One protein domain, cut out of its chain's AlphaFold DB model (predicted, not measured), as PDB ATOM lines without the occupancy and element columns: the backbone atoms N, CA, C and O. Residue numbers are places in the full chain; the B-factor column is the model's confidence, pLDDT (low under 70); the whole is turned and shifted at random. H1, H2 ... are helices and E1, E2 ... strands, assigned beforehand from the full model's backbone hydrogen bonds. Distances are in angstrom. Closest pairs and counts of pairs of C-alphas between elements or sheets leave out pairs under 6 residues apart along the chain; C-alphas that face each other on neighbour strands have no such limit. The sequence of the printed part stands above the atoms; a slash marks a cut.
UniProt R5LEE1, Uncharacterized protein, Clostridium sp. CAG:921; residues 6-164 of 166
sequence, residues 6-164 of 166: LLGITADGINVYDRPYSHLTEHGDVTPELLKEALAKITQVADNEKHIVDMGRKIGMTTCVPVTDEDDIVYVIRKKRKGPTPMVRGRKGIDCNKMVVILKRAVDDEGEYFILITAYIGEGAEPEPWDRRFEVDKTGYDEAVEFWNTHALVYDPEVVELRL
ATOM      1  N   LEU A   6      45.408  51.774  -5.117       93.56
ATOM      2  CA  LEU A   6      46.273  51.321  -4.026       93.56
ATOM      3  C   LEU A   6      45.671  50.073  -3.369       93.56
ATOM      4  O   LEU A   6      44.546  50.107  -2.864       93.56
ATOM      5  N   LEU A   7      46.432  48.984  -3.363       94.62
ATOM      6  CA  LEU A   7      46.041  47.709  -2.767       94.62
ATOM      7  C   LEU A   7      46.544  47.581  -1.335       94.62
ATOM      8  O   LEU A   7      45.807  47.114  -0.470       94.62
ATOM      9  N   GLY A   8      47.776  48.010  -1.074       96.25
ATOM     10  CA  GLY A   8      48.427  47.862   0.220       96.25
ATOM     11  C   GLY A   8      49.886  48.287   0.171       96.25
ATOM     12  O   GLY A   8      50.312  48.955  -0.770       96.25
ATOM     13  N   ILE A   9      50.631  47.896   1.199       97.56
ATOM     14  CA  ILE A   9      52.036  48.248   1.390       97.56
ATOM     15  C   ILE A   9      52.796  46.963   1.733       97.56
ATOM     16  O   ILE A   9      52.272  46.125   2.473       97.56
ATOM     17  N   THR A  10      53.989  46.791   1.172       97.94
ATOM     18  CA  THR A  10      54.887  45.673   1.486       97.94
ATOM     19  C   THR A  10      55.522  45.807   2.875       97.94
ATOM     20  O   THR A  10      55.425  46.854   3.519       97.94
ATOM     21  N   ALA A  11      56.189  44.758   3.364       97.62
ATOM     22  CA  ALA A  11      56.837  44.755   4.681       97.62
ATOM     23  C   ALA A  11      57.926  45.837   4.821       97.62
ATOM     24  O   ALA A  11      58.163  46.348   5.914       97.62
ATOM     25  N   ASP A  12      58.569  46.198   3.712       95.44
ATOM     26  CA  ASP A  12      59.590  47.243   3.596       95.44
ATOM     27  C   ASP A  12      59.019  48.633   3.254       95.44
ATOM     28  O   ASP A  12      59.780  49.579   3.053       95.44
ATOM     29  N   GLY A  13      57.690  48.799   3.257       96.50
ATOM     30  CA  GLY A  13      57.045  50.110   3.153       96.50
ATOM     31  C   GLY A  13      56.753  50.592   1.730       96.50
ATOM     32  O   GLY A  13      56.432  51.768   1.558       96.50
ATOM     33  N   ILE A  14      56.831  49.724   0.716       97.00
ATOM     34  CA  ILE A  14      56.616  50.092  -0.690       97.00
ATOM     35  C   ILE A  14      55.140  49.916  -1.070       97.00
ATOM     36  O   ILE A  14      54.510  48.894  -0.786       97.00
ATOM     37  N   ASN A  15      54.565  50.924  -1.731       97.25
ATOM     38  CA  ASN A  15      53.172  50.889  -2.170       97.25
ATOM     39  C   ASN A  15      52.959  49.855  -3.280       97.25
ATOM     40  O   ASN A  15      53.738  49.767  -4.231       97.25
ATOM     41  N   VAL A  16      51.847  49.126  -3.200       96.88
ATOM     42  CA  VAL A  16      51.430  48.161  -4.222       96.88
ATOM     43  C   VAL A  16      50.125  48.605  -4.847       96.88
ATOM     44  O   VAL A  16      49.130  48.822  -4.153       96.88
ATOM     45  N   TYR A  17      50.109  48.681  -6.171       95.12
ATOM     46  CA  TYR A  17      48.962  49.129  -6.940       95.12
ATOM     47  C   TYR A  17      48.418  48.044  -7.860       95.12
ATOM     48  O   TYR A  17      49.157  47.216  -8.397       95.12
ATOM     49  N   ASP A  18      47.112  48.100  -8.097       92.62
ATOM     50  CA  ASP A  18      46.460  47.315  -9.133       92.62
ATOM     51  C   ASP A  18      46.375  48.071 -10.457       92.62
ATOM     52  O   ASP A  18      46.212  49.298 -10.496       92.62
ATOM     53  N   ARG A  19      46.406  47.313 -11.555       86.38
ATOM     54  CA  ARG A  19      46.169  47.844 -12.899       86.38
ATOM     55  C   ARG A  19      44.694  47.703 -13.297       86.38
ATOM     56  O   ARG A  19      44.038  46.742 -12.902       86.38
ATOM     57  N   PRO A  20      44.172  48.580 -14.170       75.06
ATOM     58  CA  PRO A  20      42.885  48.345 -14.820       75.06
ATOM     59  C   PRO A  20      42.861  46.985 -15.541       75.06
ATOM     60  O   PRO A  20      43.846  46.618 -16.184       75.06
ATOM     61  N   TYR A  21      41.732  46.269 -15.469       71.12
ATOM     62  CA  TYR A  21      41.571  44.907 -16.013       71.12
ATOM     63  C   TYR A  21      42.571  43.900 -15.421       71.12
ATOM     64  O   TYR A  21      43.187  43.105 -16.136       71.12
ATOM     65  N   SER A  22      42.766  43.980 -14.105       74.25
ATOM     66  CA  SER A  22      43.629  43.068 -13.364       74.25
ATOM     67  C   SER A  22      43.196  41.617 -13.513       74.25
ATOM     68  O   SER A  22      42.009  41.312 -13.504       74.25
ATOM     69  N   HIS A  23      44.169  40.708 -13.571       73.25
ATOM     70  CA  HIS A  23      43.900  39.272 -13.482       73.25
ATOM     71  C   HIS A  23      43.391  38.878 -12.086       73.25
ATOM     72  O   HIS A  23      42.828  37.803 -11.929       73.25
ATOM     73  N   LEU A  24      43.534  39.754 -11.079       76.81
ATOM     74  CA  LEU A  24      42.974  39.547  -9.745       76.81
ATOM     75  C   LEU A  24      41.455  39.322  -9.778       76.81
ATOM     76  O   LEU A  24      40.947  38.538  -8.987       76.81
ATOM     77  N   THR A  25      40.727  39.944 -10.714       73.25
ATOM     78  CA  THR A  25      39.271  39.755 -10.819       73.25
ATOM     79  C   THR A  25      38.873  38.349 -11.271       73.25
ATOM     80  O   THR A  25      37.717  37.974 -11.102       73.25
ATOM     81  N   GLU A  26      39.809  37.564 -11.818       74.25
ATOM     82  CA  GLU A  26      39.597  36.146 -12.131       74.25
ATOM     83  C   GLU A  26      39.732  35.249 -10.876       74.25
ATOM     84  O   GLU A  26      39.367  34.079 -10.930       74.25
ATOM     85  N   HIS A  27      40.187  35.794  -9.734       76.62
ATOM     86  CA  HIS A  27      40.375  35.084  -8.458       76.62
ATOM     87  C   HIS A  27      39.451  35.641  -7.372       76.62
ATOM     88  O   HIS A  27      39.890  36.330  -6.453       76.62
ATOM     89  N   GLY A  28      38.155  35.326  -7.469       75.75
ATOM     90  CA  GLY A  28      37.126  35.829  -6.545       75.75
ATOM     91  C   GLY A  28      37.355  35.497  -5.063       75.75
ATOM     92  O   GLY A  28      36.821  36.185  -4.197       75.75
ATOM     93  N   ASP A  29      38.185  34.494  -4.769       85.12
ATOM     94  CA  ASP A  29      38.502  34.063  -3.403       85.12
ATOM     95  C   ASP A  29      39.554  34.949  -2.708       85.12
ATOM     96  O   ASP A  29      39.744  34.861  -1.493       85.12
ATOM     97  N   VAL A  30      40.251  35.820  -3.450       91.00
ATOM     98  CA  VAL A  30      41.234  36.752  -2.881       91.00
ATOM     99  C   VAL A  30      40.535  38.040  -2.460       91.00
ATOM    100  O   VAL A  30      40.299  38.935  -3.273       91.00
ATOM    101  N   THR A  31      40.221  38.166  -1.170       92.25
ATOM    102  CA  THR A  31      39.639  39.409  -0.644       92.25
ATOM    103  C   THR A  31      40.691  40.522  -0.523       92.25
ATOM    104  O   THR A  31      41.877  40.233  -0.317       92.25
ATOM    105  N   PRO A  32      40.294  41.810  -0.592       92.12
ATOM    106  CA  PRO A  32      41.213  42.931  -0.388       92.12
ATOM    107  C   PRO A  32      41.954  42.887   0.955       92.12
ATOM    108  O   PRO A  32      43.124  43.255   1.031       92.12
ATOM    109  N   GLU A  33      41.293  42.435   2.020       94.62
ATOM    110  CA  GLU A  33      41.868  42.323   3.365       94.62
ATOM    111  C   GLU A  33      42.938  41.235   3.416       94.62
ATOM    112  O   GLU A  33      44.015  41.450   3.972       94.62
ATOM    113  N   LEU A  34      42.661  40.086   2.794       96.06
ATOM    114  CA  LEU A  34      43.596  38.973   2.735       96.06
ATOM    115  C   LEU A  34      44.831  39.334   1.904       96.06
ATOM    116  O   LEU A  34      45.956  39.042   2.307       96.06
ATOM    117  N   LEU A  35      44.628  40.017   0.775       96.69
ATOM    118  CA  LEU A  35      45.722  40.514  -0.052       96.69
ATOM    119  C   LEU A  35      46.589  41.517   0.719       96.69
ATOM    120  O   LEU A  35      47.808  41.388   0.711       96.69
ATOM    121  N   LYS A  36      45.984  42.475   1.434       97.19
ATOM    122  CA  LYS A  36      46.721  43.427   2.285       97.19
ATOM    123  C   LYS A  36      47.582  42.728   3.333       97.19
ATOM    124  O   LYS A  36      48.734  43.112   3.518       97.19
ATOM    125  N   GLU A  37      47.044  41.708   3.999       97.88
ATOM    126  CA  GLU A  37      47.797  40.913   4.974       97.88
ATOM    127  C   GLU A  37      48.981  40.187   4.321       97.88
ATOM    128  O   GLU A  37      50.070  40.171   4.892       97.88
ATOM    129  N   ALA A  38      48.795  39.616   3.126       97.94
ATOM    130  CA  ALA A  38      49.872  38.951   2.400       97.94
ATOM    131  C   ALA A  38      50.970  39.940   1.973       97.94
ATOM    132  O   ALA A  38      52.152  39.663   2.169       97.94
ATOM    133  N   LEU A  39      50.586  41.112   1.452       98.31
ATOM    134  CA  LEU A  39      51.520  42.170   1.054       98.31
ATOM    135  C   LEU A  39      52.403  42.614   2.223       98.31
ATOM    136  O   LEU A  39      53.617  42.698   2.061       98.31
ATOM    137  N   ALA A  40      51.836  42.778   3.420       98.31
ATOM    138  CA  ALA A  40      52.573  43.179   4.621       98.31
ATOM    139  C   ALA A  40      53.661  42.177   5.076       98.31
ATOM    140  O   ALA A  40      54.403  42.470   6.012       98.31
ATOM    141  N   LYS A  41      53.760  41.001   4.440       98.25
ATOM    142  CA  LYS A  41      54.801  39.988   4.684       98.25
ATOM    143  C   LYS A  41      55.844  39.892   3.565       98.25
ATOM    144  O   LYS A  41      56.773  39.100   3.680       98.25
ATOM    145  N   ILE A  42      55.677  40.646   2.480       98.12
ATOM    146  CA  ILE A  42      56.540  40.579   1.300       98.12
ATOM    147  C   ILE A  42      57.654  41.616   1.405       98.12
ATOM    148  O   ILE A  42      57.403  42.774   1.726       98.12
ATOM    149  N   THR A  43      58.866  41.206   1.050       96.56
ATOM    150  CA  THR A  43      59.976  42.085   0.678       96.56
ATOM    151  C   THR A  43      60.457  41.613  -0.685       96.56
ATOM    152  O   THR A  43      60.651  40.413  -0.875       96.56
ATOM    153  N   GLN A  44      60.612  42.525  -1.642       92.69
ATOM    154  CA  GLN A  44      60.957  42.180  -3.021       92.69
ATOM    155  C   GLN A  44      62.339  42.704  -3.387       92.69
ATOM    156  O   GLN A  44      62.655  43.873  -3.179       92.69
ATOM    157  N   VAL A  45      63.147  41.839  -3.994       89.88
ATOM    158  CA  VAL A  45      64.513  42.183  -4.402       89.88
ATOM    159  C   VAL A  45      64.598  42.331  -5.919       89.88
ATOM    160  O   VAL A  45      65.249  43.261  -6.410       89.88
ATOM    161  N   ALA A  46      63.915  41.463  -6.667       92.12
ATOM    162  CA  ALA A  46      63.957  41.447  -8.127       92.12
ATOM    163  C   ALA A  46      62.893  42.353  -8.769       92.12
ATOM    164  O   ALA A  46      61.921  42.760  -8.140       92.12
ATOM    165  N   ASP A  47      63.037  42.649 -10.063       93.38
ATOM    166  CA  ASP A  47      62.070  43.488 -10.788       93.38
ATOM    167  C   ASP A  47      60.729  42.785 -11.047       93.38
ATOM    168  O   ASP A  47      59.710  43.443 -11.239       93.38
ATOM    169  N   ASN A  48      60.709  41.453 -11.073       93.69
ATOM    170  CA  ASN A  48      59.505  40.644 -11.229       93.69
ATOM    171  C   ASN A  48      59.670  39.374 -10.397       93.69
ATOM    172  O   ASN A  48      60.558  38.572 -10.685       93.69
ATOM    173  N   GLU A  49      58.846  39.211  -9.367       94.50
ATOM    174  CA  GLU A  49      59.058  38.181  -8.352       94.50
ATOM    175  C   GLU A  49      57.743  37.494  -7.956       94.50
ATOM    176  O   GLU A  49      56.704  38.141  -7.797       94.50
ATOM    177  N   LYS A  50      57.794  36.157  -7.841       95.50
ATOM    178  CA  LYS A  50      56.709  35.292  -7.352       95.50
ATOM    179  C   LYS A  50      56.915  35.075  -5.855       95.50
ATOM    180  O   LYS A  50      57.840  34.373  -5.464       95.50
ATOM    181  N   HIS A  51      56.014  35.610  -5.043       97.56
ATOM    182  CA  HIS A  51      55.992  35.426  -3.595       97.56
ATOM    183  C   HIS A  51      54.974  34.354  -3.222       97.56
ATOM    184  O   HIS A  51      53.820  34.429  -3.638       97.56
ATOM    185  N   ILE A  52      55.389  33.365  -2.430       97.75
ATOM    186  CA  ILE A  52      54.492  32.369  -1.830       97.75
ATOM    187  C   ILE A  52      54.402  32.694  -0.341       97.75
ATOM    188  O   ILE A  52      55.329  32.429   0.423       97.75
ATOM    189  N   VAL A  53      53.295  33.308   0.064       98.00
ATOM    190  CA  VAL A  53      53.107  33.842   1.414       98.00
ATOM    191  C   VAL A  53      52.310  32.857   2.259       98.00
ATOM    192  O   VAL A  53      51.153  32.571   1.950       98.00
ATOM    193  N   ASP A  54      52.903  32.361   3.348       97.81
ATOM    194  CA  ASP A  54      52.195  31.556   4.348       97.81
ATOM    195  C   ASP A  54      51.361  32.452   5.281       97.81
ATOM    196  O   ASP A  54      51.850  33.383   5.939       97.81
ATOM    197  N   MET A  55      50.066  32.162   5.345       97.75
ATOM    198  CA  MET A  55      49.082  32.902   6.130       97.75
ATOM    199  C   MET A  55      48.828  32.278   7.509       97.75
ATOM    200  O   MET A  55      48.040  32.818   8.289       97.75
ATOM    201  N   GLY A  56      49.485  31.157   7.827       97.56
ATOM    202  CA  GLY A  56      49.446  30.473   9.126       97.56
ATOM    203  C   GLY A  56      48.094  29.852   9.489       97.56
ATOM    204  O   GLY A  56      47.920  29.341  10.592       97.56
ATOM    205  N   ARG A  57      47.116  29.915   8.581       97.62
ATOM    206  CA  ARG A  57      45.749  29.408   8.747       97.62
ATOM    207  C   ARG A  57      45.154  29.087   7.383       97.62
ATOM    208  O   ARG A  57      45.611  29.618   6.378       97.62
ATOM    209  N   LYS A  58      44.086  28.291   7.352       97.50
ATOM    210  CA  LYS A  58      43.282  28.096   6.141       97.50
ATOM    211  C   LYS A  58      42.721  29.440   5.656       97.50
ATOM    212  O   LYS A  58      42.009  30.104   6.407       97.50
ATOM    213  N   ILE A  59      43.016  29.801   4.408       96.94
ATOM    214  CA  ILE A  59      42.535  31.040   3.763       96.94
ATOM    215  C   ILE A  59      41.602  30.778   2.579       96.94
ATOM    216  O   ILE A  59      40.951  31.697   2.103       96.94
ATOM    217  N   GLY A  60      41.517  29.528   2.124       95.75
ATOM    218  CA  GLY A  60      40.639  29.114   1.038       95.75
ATOM    219  C   GLY A  60      41.014  27.727   0.544       95.75
ATOM    220  O   GLY A  60      41.542  26.913   1.307       95.75
ATOM    221  N   MET A  61      40.744  27.472  -0.733       95.69
ATOM    222  CA  MET A  61      41.129  26.239  -1.410       95.69
ATOM    223  C   MET A  61      42.063  26.542  -2.575       95.69
ATOM    224  O   MET A  61      41.963  27.595  -3.198       95.69
ATOM    225  N   THR A  62      42.946  25.603  -2.891       95.94
ATOM    226  CA  THR A  62      43.695  25.620  -4.145       95.94
ATOM    227  C   THR A  62      43.138  24.587  -5.110       95.94
ATOM    228  O   THR A  62      42.769  23.478  -4.716       95.94
ATOM    229  N   THR A  63      43.055  24.960  -6.385       95.38
ATOM    230  CA  THR A  63      42.635  24.067  -7.468       95.38
ATOM    231  C   THR A  63      43.809  23.335  -8.105       95.38
ATOM    232  O   THR A  63      43.569  22.391  -8.840       95.38
ATOM    233  N   CYS A  64      45.059  23.712  -7.828       97.06
ATOM    234  CA  CYS A  64      46.231  22.945  -8.245       97.06
ATOM    235  C   CYS A  64      46.529  21.894  -7.178       97.06
ATOM    236  O   CYS A  64      46.984  22.238  -6.089       97.06
ATOM    237  N   VAL A  65      46.225  20.633  -7.467       97.38
ATOM    238  CA  VAL A  65      46.265  19.541  -6.488       97.38
ATOM    239  C   VAL A  65      47.301  18.493  -6.885       97.38
ATOM    240  O   VAL A  65      47.523  18.299  -8.083       97.38
ATOM    241  N   PRO A  66      47.915  17.798  -5.911       97.44
ATOM    242  CA  PRO A  66      48.734  16.635  -6.201       97.44
ATOM    243  C   PRO A  66      47.864  15.507  -6.767       97.44
ATOM    244  O   PRO A  66      46.712  15.322  -6.346       97.44
ATOM    245  N   VAL A  67      48.426  14.756  -7.707       97.81
ATOM    246  CA  VAL A  67      47.766  13.655  -8.416       97.81
ATOM    247  C   VAL A  67      48.662  12.422  -8.479       97.81
ATOM    248  O   VAL A  67      49.869  12.492  -8.251       97.81
ATOM    249  N   THR A  68      48.042  11.284  -8.760       96.56
ATOM    250  CA  THR A  68      48.680   9.969  -8.877       96.56
ATOM    251  C   THR A  68      48.203   9.260 -10.144       96.56
ATOM    252  O   THR A  68      47.274   9.725 -10.802       96.56
ATOM    253  N   ASP A  69      48.774   8.095 -10.448       94.62
ATOM    254  CA  ASP A  69      48.363   7.268 -11.594       94.62
ATOM    255  C   ASP A  69      46.911   6.742 -11.493       94.62
ATOM    256  O   ASP A  69      46.372   6.219 -12.468       94.62
ATOM    257  N   GLU A  70      46.265   6.869 -10.330       96.38
ATOM    258  CA  GLU A  70      44.855   6.509 -10.119       96.38
ATOM    259  C   GLU A  70      43.878   7.632 -10.519       96.38
ATOM    260  O   GLU A  70      42.670   7.401 -10.617       96.38
ATOM    261  N   ASP A  71      44.374   8.855 -10.729       97.75
ATOM    262  CA  ASP A  71      43.551  10.017 -11.052       97.75
ATOM    263  C   ASP A  71      43.220  10.098 -12.559       97.75
ATOM    264  O   ASP A  71      44.056   9.855 -13.428       97.75
ATOM    265  N   ASP A  72      41.989  10.511 -12.891       97.31
ATOM    266  CA  ASP A  72      41.562  10.759 -14.280       97.31
ATOM    267  C   ASP A  72      42.092  12.119 -14.767       97.31
ATOM    268  O   ASP A  72      41.441  13.161 -14.589       97.31
ATOM    269  N   ILE A  73      43.300  12.104 -15.340       97.31
ATOM    270  CA  ILE A  73      43.969  13.279 -15.908       97.31
ATOM    271  C   ILE A  73      43.608  13.469 -17.380       97.31
ATOM    272  O   ILE A  73      43.788  12.593 -18.222       97.31
ATOM    273  N   VAL A  74      43.186  14.686 -17.712       95.25
ATOM    274  CA  VAL A  74      42.982  15.150 -19.082       95.25
ATOM    275  C   VAL A  74      43.807  16.393 -19.363       95.25
ATOM    276  O   VAL A  74      43.893  17.303 -18.545       95.25
ATOM    277  N   TYR A  75      44.371  16.471 -20.560       94.62
ATOM    278  CA  TYR A  75      45.099  17.646 -21.021       94.62
ATOM    279  C   TYR A  75      44.162  18.543 -21.823       94.62
ATOM    280  O   TYR A  75      43.584  18.124 -22.827       94.62
ATOM    281  N   VAL A  76      43.986  19.785 -21.380       93.44
ATOM    282  CA  VAL A  76      43.039  20.719 -22.004       93.44
ATOM    283  C   VAL A  76      43.666  22.078 -22.238       93.44
ATOM    284  O   VAL A  76      44.491  22.542 -21.454       93.44
ATOM    285  N   ILE A  77      43.239  22.746 -23.305       93.31
ATOM    286  CA  ILE A  77      43.611  24.140 -23.538       93.31
ATOM    287  C   ILE A  77      42.592  25.009 -22.806       93.31
ATOM    288  O   ILE A  77      41.389  24.949 -23.078       93.31
ATOM    289  N   ARG A  78      43.078  25.792 -21.840       91.69
ATOM    290  CA  ARG A  78      42.261  26.745 -21.079       91.69
ATOM    291  C   ARG A  78      42.064  28.035 -21.870       91.69
ATOM    292  O   ARG A  78      42.943  28.423 -22.637       91.69
ATOM    293  N   LYS A  79      40.961  28.740 -21.615       88.50
ATOM    294  CA  LYS A  79      40.684  30.064 -22.190       88.50
ATOM    295  C   LYS A  79      41.910  30.969 -22.065       88.50
ATOM    296  O   LYS A  79      42.472  31.108 -20.977       88.50
ATOM    297  N   LYS A  80      42.300  31.612 -23.169       86.12
ATOM    298  CA  LYS A  80      43.455  32.538 -23.245       86.12
ATOM    299  C   LYS A  80      44.831  31.871 -23.041       86.12
ATOM    300  O   LYS A  80      45.827  32.584 -22.889       86.12
ATOM    301  N   ARG A  81      44.927  30.536 -23.033       89.50
ATOM    302  CA  ARG A  81      46.195  29.783 -22.981       89.50
ATOM    303  C   ARG A  81      46.459  29.115 -24.329       89.50
ATOM    304  O   ARG A  81      45.535  28.849 -25.085       89.50
ATOM    305  N   LYS A  82      47.736  28.904 -24.661       90.88
ATOM    306  CA  LYS A  82      48.146  28.386 -25.981       90.88
ATOM    307  C   LYS A  82      48.414  26.888 -25.998       90.88
ATOM    308  O   LYS A  82      48.359  26.288 -27.065       90.88
ATOM    309  N   GLY A  83      48.732  26.309 -24.846       92.31
ATOM    310  CA  GLY A  83      49.057  24.898 -24.733       92.31
ATOM    311  C   GLY A  83      48.221  24.178 -23.681       92.31
ATOM    312  O   GLY A  83      47.410  24.799 -22.985       92.31
ATOM    313  N   PRO A  84      48.390  22.852 -23.604       94.44
ATOM    314  CA  PRO A  84      47.618  21.997 -22.719       94.44
ATOM    315  C   PRO A  84      48.042  22.146 -21.252       94.44
ATOM    316  O   PRO A  84      49.217  22.024 -20.919       94.44
ATOM    317  N   THR A  85      47.086  22.333 -20.353       95.38
ATOM    318  CA  THR A  85      47.291  22.208 -18.904       95.38
ATOM    319  C   THR A  85      46.713  20.858 -18.455       95.38
ATOM    320  O   THR A  85      45.580  20.550 -18.850       95.38
ATOM    321  N   PRO A  86      47.429  20.043 -17.658       96.56
ATOM    322  CA  PRO A  86      46.846  18.843 -17.068       96.56
ATOM    323  C   PRO A  86      45.743  19.236 -16.081       96.56
ATOM    324  O   PRO A  86      45.905  20.127 -15.239       96.56
ATOM    325  N   MET A  87      44.604  18.567 -16.200       96.75
ATOM    326  CA  MET A  87      43.451  18.745 -15.338       96.75
ATOM    327  C   MET A  87      42.932  17.412 -14.829       96.75
ATOM    328  O   MET A  87      42.833  16.461 -15.593       96.75
ATOM    329  N   VAL A  88      42.534  17.357 -13.563       97.62
ATOM    330  CA  VAL A  88      42.008  16.146 -12.931       97.62
ATOM    331  C   VAL A  88      40.490  16.203 -12.778       97.62
ATOM    332  O   VAL A  88      39.932  17.172 -12.252       97.62
ATOM    333  N   ARG A  89      39.796  15.161 -13.238       96.56
ATOM    334  CA  ARG A  89      38.335  15.025 -13.121       96.56
ATOM    335  C   ARG A  89      37.931  14.377 -11.799       96.56
ATOM    336  O   ARG A  89      38.679  13.622 -11.196       96.56
ATOM    337  N   GLY A  90      36.726  14.690 -11.324       95.31
ATOM    338  CA  GLY A  90      36.150  14.079 -10.116       95.31
ATOM    339  C   GLY A  90      36.783  14.514  -8.785       95.31
ATOM    340  O   GLY A  90      36.259  14.174  -7.725       95.31
ATOM    341  N   ARG A  91      37.863  15.301  -8.819       96.44
ATOM    342  CA  ARG A  91      38.502  15.895  -7.637       96.44
ATOM    343  C   ARG A  91      37.899  17.260  -7.299       96.44
ATOM    344  O   ARG A  91      37.193  17.872  -8.098       96.44
ATOM    345  N   LYS A  92      38.183  17.730  -6.086       95.56
ATOM    346  CA  LYS A  92      37.855  19.075  -5.591       95.56
ATOM    347  C   LYS A  92      39.133  19.767  -5.134       95.56
ATOM    348  O   LYS A  92      40.131  19.093  -4.877       95.56
ATOM    349  N   GLY A  93      39.078  21.092  -5.025       95.06
ATOM    350  CA  GLY A  93      40.165  21.857  -4.427       95.06
ATOM    351  C   GLY A  93      40.429  21.416  -2.987       95.06
ATOM    352  O   GLY A  93      39.529  20.917  -2.305       95.06
ATOM    353  N   ILE A  94      41.670  21.585  -2.548       96.44
ATOM    354  CA  ILE A  94      42.112  21.234  -1.195       96.44
ATOM    355  C   ILE A  94      42.349  22.496  -0.378       96.44
ATOM    356  O   ILE A  94      42.692  23.542  -0.930       96.44
ATOM    357  N   ASP A  95      42.167  22.394   0.936       97.38
ATOM    358  CA  ASP A  95      42.412  23.494   1.863       97.38
ATOM    359  C   ASP A  95      43.842  24.022   1.720       97.38
ATOM    360  O   ASP A  95      44.797  23.252   1.675       97.38
ATOM    361  N   CYS A  96      43.983  25.345   1.667       97.69
ATOM    362  CA  CYS A  96      45.268  25.999   1.475       97.69
ATOM    363  C   CYS A  96      45.450  27.143   2.476       97.69
ATOM    364  O   CYS A  96      44.514  27.894   2.779       97.69
ATOM    365  N   ASN A  97      46.670  27.268   2.995       97.88
ATOM    366  CA  ASN A  97      47.114  28.336   3.890       97.88
ATOM    367  C   ASN A  97      48.072  29.327   3.215       97.88
ATOM    368  O   ASN A  97      48.583  30.219   3.887       97.88
ATOM    369  N   LYS A  98      48.331  29.177   1.913       98.25
ATOM    370  CA  LYS A  98      49.287  29.995   1.167       98.25
ATOM    371  C   LYS A  98      48.593  30.840   0.106       98.25
ATOM    372  O   LYS A  98      47.619  30.411  -0.517       98.25
ATOM    373  N   MET A  99      49.127  32.034  -0.114       97.69
ATOM    374  CA  MET A  99      48.758  32.903  -1.224       97.69
ATOM    375  C   MET A  99      49.972  33.133  -2.112       97.69
ATOM    376  O   MET A  99      51.048  33.485  -1.632       97.69
ATOM    377  N   VAL A 100      49.781  32.990  -3.417       97.56
ATOM    378  CA  VAL A 100      50.759  33.417  -4.410       97.56
ATOM    379  C   VAL A 100      50.476  34.864  -4.768       97.56
ATOM    380  O   VAL A 100      49.346  35.197  -5.117       97.56
ATOM    381  N   VAL A 101      51.503  35.707  -4.726       97.06
ATOM    382  CA  VAL A 101      51.455  37.104  -5.160       97.06
ATOM    383  C   VAL A 101      52.609  37.335  -6.124       97.06
ATOM    384  O   VAL A 101      53.761  37.086  -5.784       97.06
ATOM    385  N   ILE A 102      52.321  37.803  -7.336       95.50
ATOM    386  CA  ILE A 102      53.356  38.172  -8.307       95.50
ATOM    387  C   ILE A 102      53.360  39.686  -8.441       95.50
ATOM    388  O   ILE A 102      52.338  40.278  -8.799       95.50
ATOM    389  N   LEU A 103      54.506  40.299  -8.172       96.75
ATOM    390  CA  LEU A 103      54.686  41.745  -8.159       96.75
ATOM    391  C   LEU A 103      55.767  42.151  -9.160       96.75
ATOM    392  O   LEU A 103      56.791  41.482  -9.313       96.75
ATOM    393  N   LYS A 104      55.541  43.277  -9.836       96.31
ATOM    394  CA  LYS A 104      56.507  43.890 -10.745       96.31
ATOM    395  C   LYS A 104      56.912  45.270 -10.234       96.31
ATOM    396  O   LYS A 104      56.037  46.103 -10.009       96.31
ATOM    397  N   ARG A 105      58.217  45.517 -10.118       95.75
ATOM    398  CA  ARG A 105      58.802  46.819  -9.782       95.75
ATOM    399  C   ARG A 105      58.499  47.854 -10.861       95.75
ATOM    400  O   ARG A 105      58.568  47.569 -12.061       95.75
ATOM    401  N   ALA A 106      58.168  49.053 -10.414       94.19
ATOM    402  CA  ALA A 106      57.989  50.241 -11.223       94.19
ATOM    403  C   ALA A 106      58.542  51.460 -10.471       94.19
ATOM    404  O   ALA A 106      58.660  51.456  -9.247       94.19
ATOM    405  N   VAL A 107      58.924  52.483 -11.228       93.88
ATOM    406  CA  VAL A 107      59.472  53.734 -10.701       93.88
ATOM    407  C   VAL A 107      58.893  54.877 -11.521       93.88
ATOM    408  O   VAL A 107      58.810  54.771 -12.749       93.88
ATOM    409  N   ASP A 108      58.494  55.948 -10.851       92.25
ATOM    410  CA  ASP A 108      58.132  57.222 -11.470       92.25
ATOM    411  C   ASP A 108      58.769  58.401 -10.714       92.25
ATOM    412  O   ASP A 108      59.708  58.216  -9.936       92.25
ATOM    413  N   ASP A 109      58.288  59.617 -10.978       91.31
ATOM    414  CA  ASP A 109      58.799  60.844 -10.362       91.31
ATOM    415  C   ASP A 109      58.535  60.915  -8.839       91.31
ATOM    416  O   ASP A 109      59.190  61.696  -8.147       91.31
ATOM    417  N   GLU A 110      57.601  60.118  -8.303       88.25
ATOM    418  CA  GLU A 110      57.262  60.055  -6.871       88.25
ATOM    419  C   GLU A 110      58.034  58.955  -6.123       88.25
ATOM    420  O   GLU A 110      58.129  58.996  -4.894       88.25
ATOM    421  N   GLY A 111      58.640  58.006  -6.846       92.00
ATOM    422  CA  GLY A 111      59.540  56.996  -6.294       92.00
ATOM    423  C   GLY A 111      59.246  55.574  -6.769       92.00
ATOM    424  O   GLY A 111      58.665  55.344  -7.829       92.00
ATOM    425  N   GLU A 112      59.710  54.600  -5.986       94.75
ATOM    426  CA  GLU A 112      59.503  53.174  -6.248       94.75
ATOM    427  C   GLU A 112      58.120  52.706  -5.772       94.75
ATOM    428  O   GLU A 112      57.655  53.061  -4.688       94.75
ATOM    429  N   TYR A 113      57.487  51.855  -6.579       95.94
ATOM    430  CA  TYR A 113      56.256  51.151  -6.240       95.94
ATOM    431  C   TYR A 113      56.179  49.790  -6.946       95.94
ATOM    432  O   TYR A 113      56.912  49.502  -7.895       95.94
ATOM    433  N   PHE A 114      55.243  48.947  -6.514       96.75
ATOM    434  CA  PHE A 114      54.953  47.673  -7.165       96.75
ATOM    435  C   PHE A 114      53.605  47.690  -7.883       96.75
ATOM    436  O   PHE A 114      52.620  48.254  -7.409       96.75
ATOM    437  N   ILE A 115      53.548  47.000  -9.018       95.56
ATOM    438  CA  ILE A 115      52.312  46.641  -9.709       95.56
ATOM    439  C   ILE A 115      51.996  45.175  -9.425       95.56
ATOM    440  O   ILE A 115      52.818  44.294  -9.695       95.56
ATOM    441  N   LEU A 116      50.778  44.900  -8.963       95.56
ATOM    442  CA  LEU A 116      50.271  43.539  -8.855       95.56
ATOM    443  C   LEU A 116      50.104  42.930 -10.251       95.56
ATOM    444  O   LEU A 116      49.314  43.402 -11.072       95.56
ATOM    445  N   ILE A 117      50.823  41.842 -10.528       93.00
ATOM    446  CA  ILE A 117      50.645  41.046 -11.743       93.00
ATOM    447  C   ILE A 117      49.437  40.122 -11.597       93.00
ATOM    448  O   ILE A 117      48.557  40.146 -12.466       93.00
ATOM    449  N   THR A 118      49.398  39.358 -10.503       92.44
ATOM    450  CA  THR A 118      48.287  38.491 -10.085       92.44
ATOM    451  C   THR A 118      48.432  38.126  -8.606       92.44
ATOM    452  O   THR A 118      49.548  38.111  -8.090       92.44
ATOM    453  N   ALA A 119      47.328  37.759  -7.956       95.00
ATOM    454  CA  ALA A 119      47.348  37.007  -6.706       95.00
ATOM    455  C   ALA A 119      46.288  35.901  -6.733       95.00
ATOM    456  O   ALA A 119      45.252  36.078  -7.372       95.00
ATOM    457  N   TYR A 120      46.563  34.767  -6.087       94.81
ATOM    458  CA  TYR A 120      45.634  33.637  -5.971       94.81
ATOM    459  C   TYR A 120      45.986  32.740  -4.780       94.81
ATOM    460  O   TYR A 120      47.129  32.715  -4.325       94.81
ATOM    461  N   ILE A 121      45.010  31.985  -4.274       96.50
ATOM    462  CA  ILE A 121      45.222  31.015  -3.192       96.50
ATOM    463  C   ILE A 121      45.846  29.741  -3.771       96.50
ATOM    464  O   ILE A 121      45.309  29.115  -4.689       96.50
ATOM    465  N   GLY A 122      47.001  29.349  -3.245       95.94
ATOM    466  CA  GLY A 122      47.730  28.185  -3.728       95.94
ATOM    467  C   GLY A 122      49.186  28.160  -3.308       95.94
ATOM    468  O   GLY A 122      49.719  29.110  -2.741       95.94
ATOM    469  N   GLU A 123      49.837  27.047  -3.626       94.19
ATOM    470  CA  GLU A 123      51.228  26.799  -3.240       94.19
ATOM    471  C   GLU A 123      52.254  27.324  -4.251       94.19
ATOM    472  O   GLU A 123      53.447  27.298  -3.979       94.19
ATOM    473  N   GLY A 124      51.796  27.852  -5.391       92.38
ATOM    474  CA  GLY A 124      52.660  28.261  -6.495       92.38
ATOM    475  C   GLY A 124      52.854  27.124  -7.485       92.38
ATOM    476  O   GLY A 124      53.659  26.235  -7.259       92.38
ATOM    477  N   ALA A 125      52.136  27.186  -8.606       93.00
ATOM    478  CA  ALA A 125      52.391  26.290  -9.721       93.00
ATOM    479  C   ALA A 125      53.671  26.706 -10.456       93.00
ATOM    480  O   ALA A 125      53.987  27.903 -10.546       93.00
ATOM    481  N   GLU A 126      54.376  25.719 -10.998       95.19
ATOM    482  CA  GLU A 126      55.398  25.975 -12.004       95.19
ATOM    483  C   GLU A 126      54.749  26.365 -13.340       95.19
ATOM    484  O   GLU A 126      53.593  26.007 -13.601       95.19
ATOM    485  N   PRO A 127      55.445  27.134 -14.198       93.81
ATOM    486  CA  PRO A 127      54.964  27.392 -15.549       93.81
ATOM    487  C   PRO A 127      54.684  26.075 -16.269       93.81
ATOM    488  O   PRO A 127      55.393  25.093 -16.065       93.81
ATOM    489  N   GLU A 128      53.665  26.032 -17.122       95.31
ATOM    490  CA  GLU A 128      53.448  24.839 -17.933       95.31
ATOM    491  C   GLU A 128      54.637  24.592 -18.892       95.31
ATOM    492  O   GLU A 128      55.201  25.559 -19.408       95.31
ATOM    493  N   PRO A 129      55.011  23.333 -19.209       95.25
ATOM    494  CA  PRO A 129      56.192  23.045 -20.041       95.25
ATOM    495  C   PRO A 129      56.134  23.634 -21.460       95.25
ATOM    496  O   PRO A 129      57.159  23.806 -22.111       95.25
ATOM    497  N   TRP A 130      54.939  23.967 -21.953       94.12
ATOM    498  CA  TRP A 130      54.751  24.645 -23.239       94.12
ATOM    499  C   TRP A 130      54.917  26.170 -23.167       94.12
ATOM    500  O   TRP A 130      54.792  26.833 -24.198       94.12
ATOM    501  N   ASP A 131      55.132  26.760 -21.985       94.56
ATOM    502  CA  ASP A 131      55.280  28.208 -21.849       94.56
ATOM    503  C   ASP A 131      56.457  28.709 -22.698       94.56
ATOM    504  O   ASP A 131      57.569  28.176 -22.653       94.56
ATOM    505  N   ARG A 132      56.215  29.791 -23.450       93.25
ATOM    506  CA  ARG A 132      57.195  30.407 -24.358       93.25
ATOM    507  C   ARG A 132      58.520  30.760 -23.682       93.25
ATOM    508  O   ARG A 132      59.514  30.937 -24.379       93.25
ATOM    509  N   ARG A 133      58.557  30.925 -22.350       91.25
ATOM    510  CA  ARG A 133      59.812  31.183 -21.625       91.25
ATOM    511  C   ARG A 133      60.854  30.107 -21.924       91.25
ATOM    512  O   ARG A 133      62.015  30.447 -22.111       91.25
ATOM    513  N   PHE A 134      60.420  28.855 -22.072       94.06
ATOM    514  CA  PHE A 134      61.294  27.712 -22.314       94.06
ATOM    515  C   PHE A 134      61.779  27.604 -23.765       94.06
ATOM    516  O   PHE A 134      62.705  26.844 -24.049       94.06
ATOM    517  N   GLU A 135      61.207  28.388 -24.685       92.44
ATOM    518  CA  GLU A 135      61.751  28.557 -26.039       92.44
ATOM    519  C   GLU A 135      63.010  29.435 -26.033       92.44
ATOM    520  O   GLU A 135      63.883  29.271 -26.883       92.44
ATOM    521  N   VAL A 136      63.100  30.368 -25.079       92.56
ATOM    522  CA  VAL A 136      64.206  31.329 -24.955       92.56
ATOM    523  C   VAL A 136      65.256  30.835 -23.964       92.56
ATOM    524  O   VAL A 136      66.449  30.904 -24.251       92.56
ATOM    525  N   ASP A 137      64.815  30.334 -22.811       92.94
ATOM    526  CA  ASP A 137      65.665  29.849 -21.729       92.94
ATOM    527  C   ASP A 137      65.039  28.609 -21.079       92.94
ATOM    528  O   ASP A 137      63.969  28.670 -20.473       92.94
ATOM    529  N   LYS A 138      65.727  27.470 -21.198       93.12
ATOM    530  CA  LYS A 138      65.286  26.186 -20.637       93.12
ATOM    531  C   LYS A 138      65.555  26.038 -19.140       93.12
ATOM    532  O   LYS A 138      65.228  24.998 -18.576       93.12
ATOM    533  N   THR A 139      66.119  27.047 -18.482       94.88
ATOM    534  CA  THR A 139      66.296  27.036 -17.028       94.88
ATOM    535  C   THR A 139      64.940  26.867 -16.328       94.88
ATOM    536  O   THR A 139      63.996  27.640 -16.550       94.88
ATOM    537  N   GLY A 140      64.823  25.844 -15.478       93.69
ATOM    538  CA  GLY A 140      63.574  25.507 -14.792       93.69
ATOM    539  C   GLY A 140      62.628  24.582 -15.574       93.69
ATOM    540  O   GLY A 140      61.496  24.388 -15.138       93.69
ATOM    541  N   TYR A 141      63.006  24.106 -16.770       96.50
ATOM    542  CA  TYR A 141      62.122  23.274 -17.598       96.50
ATOM    543  C   TYR A 141      61.895  21.889 -16.986       96.50
ATOM    544  O   TYR A 141      60.757  21.423 -16.953       96.50
ATOM    545  N   ASP A 142      62.953  21.243 -16.495       97.06
ATOM    546  CA  ASP A 142      62.848  19.903 -15.913       97.06
ATOM    547  C   ASP A 142      62.019  19.950 -14.621       97.06
ATOM    548  O   ASP A 142      61.121  19.134 -14.440       97.06
ATOM    549  N   GLU A 143      62.201  20.985 -13.799       96.81
ATOM    550  CA  GLU A 143      61.399  21.239 -12.600       96.81
ATOM    551  C   GLU A 143      59.921  21.481 -12.937       96.81
ATOM    552  O   GLU A 143      59.031  20.994 -12.238       96.81
ATOM    553  N   ALA A 144      59.635  22.190 -14.034       97.06
ATOM    554  CA  ALA A 144      58.270  22.356 -14.521       97.06
ATOM    555  C   ALA A 144      57.656  21.018 -14.961       97.06
ATOM    556  O   ALA A 144      56.507  20.730 -14.626       97.06
ATOM    557  N   VAL A 145      58.405  20.180 -15.682       96.75
ATOM    558  CA  VAL A 145      57.939  18.843 -16.086       96.75
ATOM    559  C   VAL A 145      57.688  17.959 -14.864       96.75
ATOM    560  O   VAL A 145      56.625  17.350 -14.764       96.75
ATOM    561  N   GLU A 146      58.617  17.914 -13.911       97.12
ATOM    562  CA  GLU A 146      58.471  17.150 -12.666       97.12
ATOM    563  C   GLU A 146      57.256  17.606 -11.848       97.12
ATOM    564  O   GLU A 146      56.473  16.774 -11.373       97.12
ATOM    565  N   PHE A 147      57.046  18.921 -11.739       97.81
ATOM    566  CA  PHE A 147      55.882  19.485 -11.064       97.81
ATOM    567  C   PHE A 147      54.577  19.022 -11.721       97.81
ATOM    568  O   PHE A 147      53.706  18.468 -11.048       97.81
ATOM    569  N   TRP A 148      54.444  19.193 -13.038       97.44
ATOM    570  CA  TRP A 148      53.210  18.866 -13.763       97.44
ATOM    571  C   TRP A 148      52.980  17.361 -13.965       97.44
ATOM    572  O   TRP A 148      51.853  16.962 -14.245       97.44
ATOM    573  N   ASN A 149      53.991  16.515 -13.755       96.62
ATOM    574  CA  ASN A 149      53.815  15.059 -13.668       96.62
ATOM    575  C   ASN A 149      53.150  14.613 -12.358       96.62
ATOM    576  O   ASN A 149      52.624  13.508 -12.282       96.62
ATOM    577  N   THR A 150      53.186  15.453 -11.323       97.50
ATOM    578  CA  THR A 150      52.658  15.130  -9.988       97.50
ATOM    579  C   THR A 150      51.522  16.052  -9.557       97.50
ATOM    580  O   THR A 150      50.947  15.851  -8.490       97.50
ATOM    581  N   HIS A 151      51.169  17.047 -10.375       98.25
ATOM    582  CA  HIS A 151      50.130  18.030 -10.090       98.25
ATOM    583  C   HIS A 151      49.225  18.262 -11.297       98.25
ATOM    584  O   HIS A 151      49.667  18.272 -12.443       98.25
ATOM    585  N   ALA A 152      47.952  18.535 -11.030       97.75
ATOM    586  CA  ALA A 152      46.995  18.955 -12.046       97.75
ATOM    587  C   ALA A 152      46.039  20.008 -11.484       97.75
ATOM    588  O   ALA A 152      45.814  20.091 -10.273       97.75
ATOM    589  N   LEU A 153      45.432  20.803 -12.365       96.69
ATOM    590  CA  LEU A 153      44.333  21.677 -11.957       96.69
ATOM    591  C   LEU A 153      43.029  20.876 -11.844       96.69
ATOM    592  O   LEU A 153      42.742  20.021 -12.672       96.69
ATOM    593  N   VAL A 154      42.187  21.161 -10.860       96.75
ATOM    594  CA  VAL A 154      40.835  20.594 -10.789       96.75
ATOM    595  C   VAL A 154      40.079  20.976 -12.060       96.75
ATOM    596  O   VAL A 154      40.053  22.145 -12.449       96.75
ATOM    597  N   TYR A 155      39.490  19.978 -12.720       95.50
ATOM    598  CA  TYR A 155      38.755  20.178 -13.960       95.50
ATOM    599  C   TYR A 155      37.550  21.095 -13.730       95.50
ATOM    600  O   TYR A 155      36.644  20.768 -12.961       95.50
ATOM    601  N   ASP A 156      37.510  22.196 -14.472       92.06
ATOM    602  CA  ASP A 156      36.385  23.120 -14.517       92.06
ATOM    603  C   ASP A 156      35.972  23.332 -15.986       92.06
ATOM    604  O   ASP A 156      36.762  23.845 -16.785       92.06
ATOM    605  N   PRO A 157      34.758  22.916 -16.397       89.75
ATOM    606  CA  PRO A 157      34.308  23.091 -17.772       89.75
ATOM    607  C   PRO A 157      34.199  24.562 -18.197       89.75
ATOM    608  O   PRO A 157      34.262  24.831 -19.395       89.75
ATOM    609  N   GLU A 158      34.059  25.510 -17.266       89.06
ATOM    610  CA  GLU A 158      33.906  26.930 -17.589       89.06
ATOM    611  C   GLU A 158      35.207  27.573 -18.079       89.06
ATOM    612  O   GLU A 158      35.162  28.568 -18.811       89.06
ATOM    613  N   VAL A 159      36.366  26.999 -17.746       85.25
ATOM    614  CA  VAL A 159      37.680  27.525 -18.153       85.25
ATOM    615  C   VAL A 159      38.272  26.822 -19.373       85.25
ATOM    616  O   VAL A 159      39.316  27.248 -19.864       85.25
ATOM    617  N   VAL A 160      37.627  25.774 -19.893       86.69
ATOM    618  CA  VAL A 160      38.111  25.002 -21.050       86.69
ATOM    619  C   VAL A 160      37.705  25.675 -22.365       86.69
ATOM    620  O   VAL A 160      36.549  26.043 -22.556       86.69
ATOM    621  N   GLU A 161      38.661  25.819 -23.285       78.69
ATOM    622  CA  GLU A 161      38.449  26.336 -24.648       78.69
ATOM    623  C   GLU A 161      38.382  25.198 -25.678       78.69
ATOM    624  O   GLU A 161      37.508  25.191 -26.541       78.69
ATOM    625  N   LEU A 162      39.246  24.186 -25.543       68.38
ATOM    626  CA  LEU A 162      39.238  22.975 -26.367       68.38
ATOM    627  C   LEU A 162      39.606  21.748 -25.530       68.38
ATOM    628  O   LEU A 162      40.606  21.735 -24.809       68.38
ATOM    629  N   ARG A 163      38.801  20.689 -25.662       57.88
ATOM    630  CA  ARG A 163      39.147  19.354 -25.167       57.88
ATOM    631  C   ARG A 163      40.003  18.672 -26.227       57.88
ATOM    632  O   ARG A 163      39.498  18.377 -27.305       57.88
ATOM    633  N   LEU A 164      41.269  18.413 -25.921       55.81
ATOM    634  CA  LEU A 164      42.018  17.411 -26.666       55.81
ATOM    635  C   LEU A 164      41.490  16.054 -26.182       55.81
ATOM    636  O   LEU A 164      41.479  15.782 -24.981       55.81
TER     637      LEU A 164
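AT A GLANCE: This is residues 6 to 164 of the 166 residues of an uncharacterized protein of Clostridium sp. CAG:921 (UniProt R5LEE1). Two lobes sit end to end: in one, a strongly twisted sheet of E1, E2, E10, E9 and E3 curls round the helix H2; in the other, a second twisted sheet of E5, E11, E7, E6 and E12 has H4 packed beside its strands. The short pair E4 and E8 bridges the lobes, E4 running on into E5 and E8 into E9. The printed part has 159 residues, with four named helices and twelve named strands in the order E1 E2 H1 H2 E3 E4 E5 E6 E7 E8 E9 E10 H3 H4 E11 E12; the class is mixed, helices and strands. Both five-strand sheets are mixed, and E4 and E8 are antiparallel. The whole is compact, with a radius of gyration of the C-alphas of 16.7 A and spans of 52 by 38 by 26 A.

IN THESE COORDINATES: Find C-alpha 6 at (46.273, 51.321, -4.026), where E1, residues 6 to 9, begins. Read on through E2, 15 to 18, H1, 23 to 26, H2, 32 to 39, and E3, 48 to 54, 19.5 A long. Next come E4, 60 to 62, E5, 64 to 66, E6, 73 to 78, E7, 84 to 88, and E8, 94 to 96. From C-alpha 98 at (49.287, 29.995, 1.167) E9 runs 31.3 A to residue 108; E10, 111 to 121, spans 29.8 A and bends by 53 degrees at residue 117. Then follow H3, 133 to 136, H4, 141 to 150, 14.6 A, E11, 151 to 154, and E12, 160 to 163, ending at C-alpha 163 (39.147, 19.354, -25.167).

HOW THE PARTS SIT: Look first at the hairpin E1 and E2, with N 7 and O 16 2.8 A apart. E2 is parallel to E10, N 17 to O 114 2.8 A; the hairpin E9 and E10 has N 102 and O 118 at 2.9 A, and E3 is antiparallel to E9, N 51 to O 101 2.8 A. H2 is on this sheet, its closest C-alphas to E1 being Lys 36 and Gly 8, 5.2 A. H1 is on it too, over none of its strands, at a height over the sheet of 5.3 A. E4 and E8 have N 62 and O 94 at 2.9 A. In the second sheet E11 is staggered: it pairs with E5, N 65 to O 152 2.9 A, and with E7, N 88 to O 153 2.8 A. E6 and E7 form a hairpin, N 74 to O 87 2.8 A, and E12 is antiparallel to E6, N 161 to O 77 2.9 A. H4 is on this sheet at a height over the sheet of 8.5 A, over none of its strands. H3 is close but not clearly touching H4, C-alphas of Phe 134 and Tyr 141 6.5 A apart. In H2 every O i to N i+4 pair is within hydrogen-bond range, in H4 5 of 6; H1 and H3 are too short for such a pair.

THE WHOLE: The two C-alphas farthest apart, those of Glu 70 and Asp 109, are 56.1 A apart. The printed part has no cut, and E10 to H3 is the long link. The mean pLDDT of the printed part is 93.1; residues 162 to 164 are under 70.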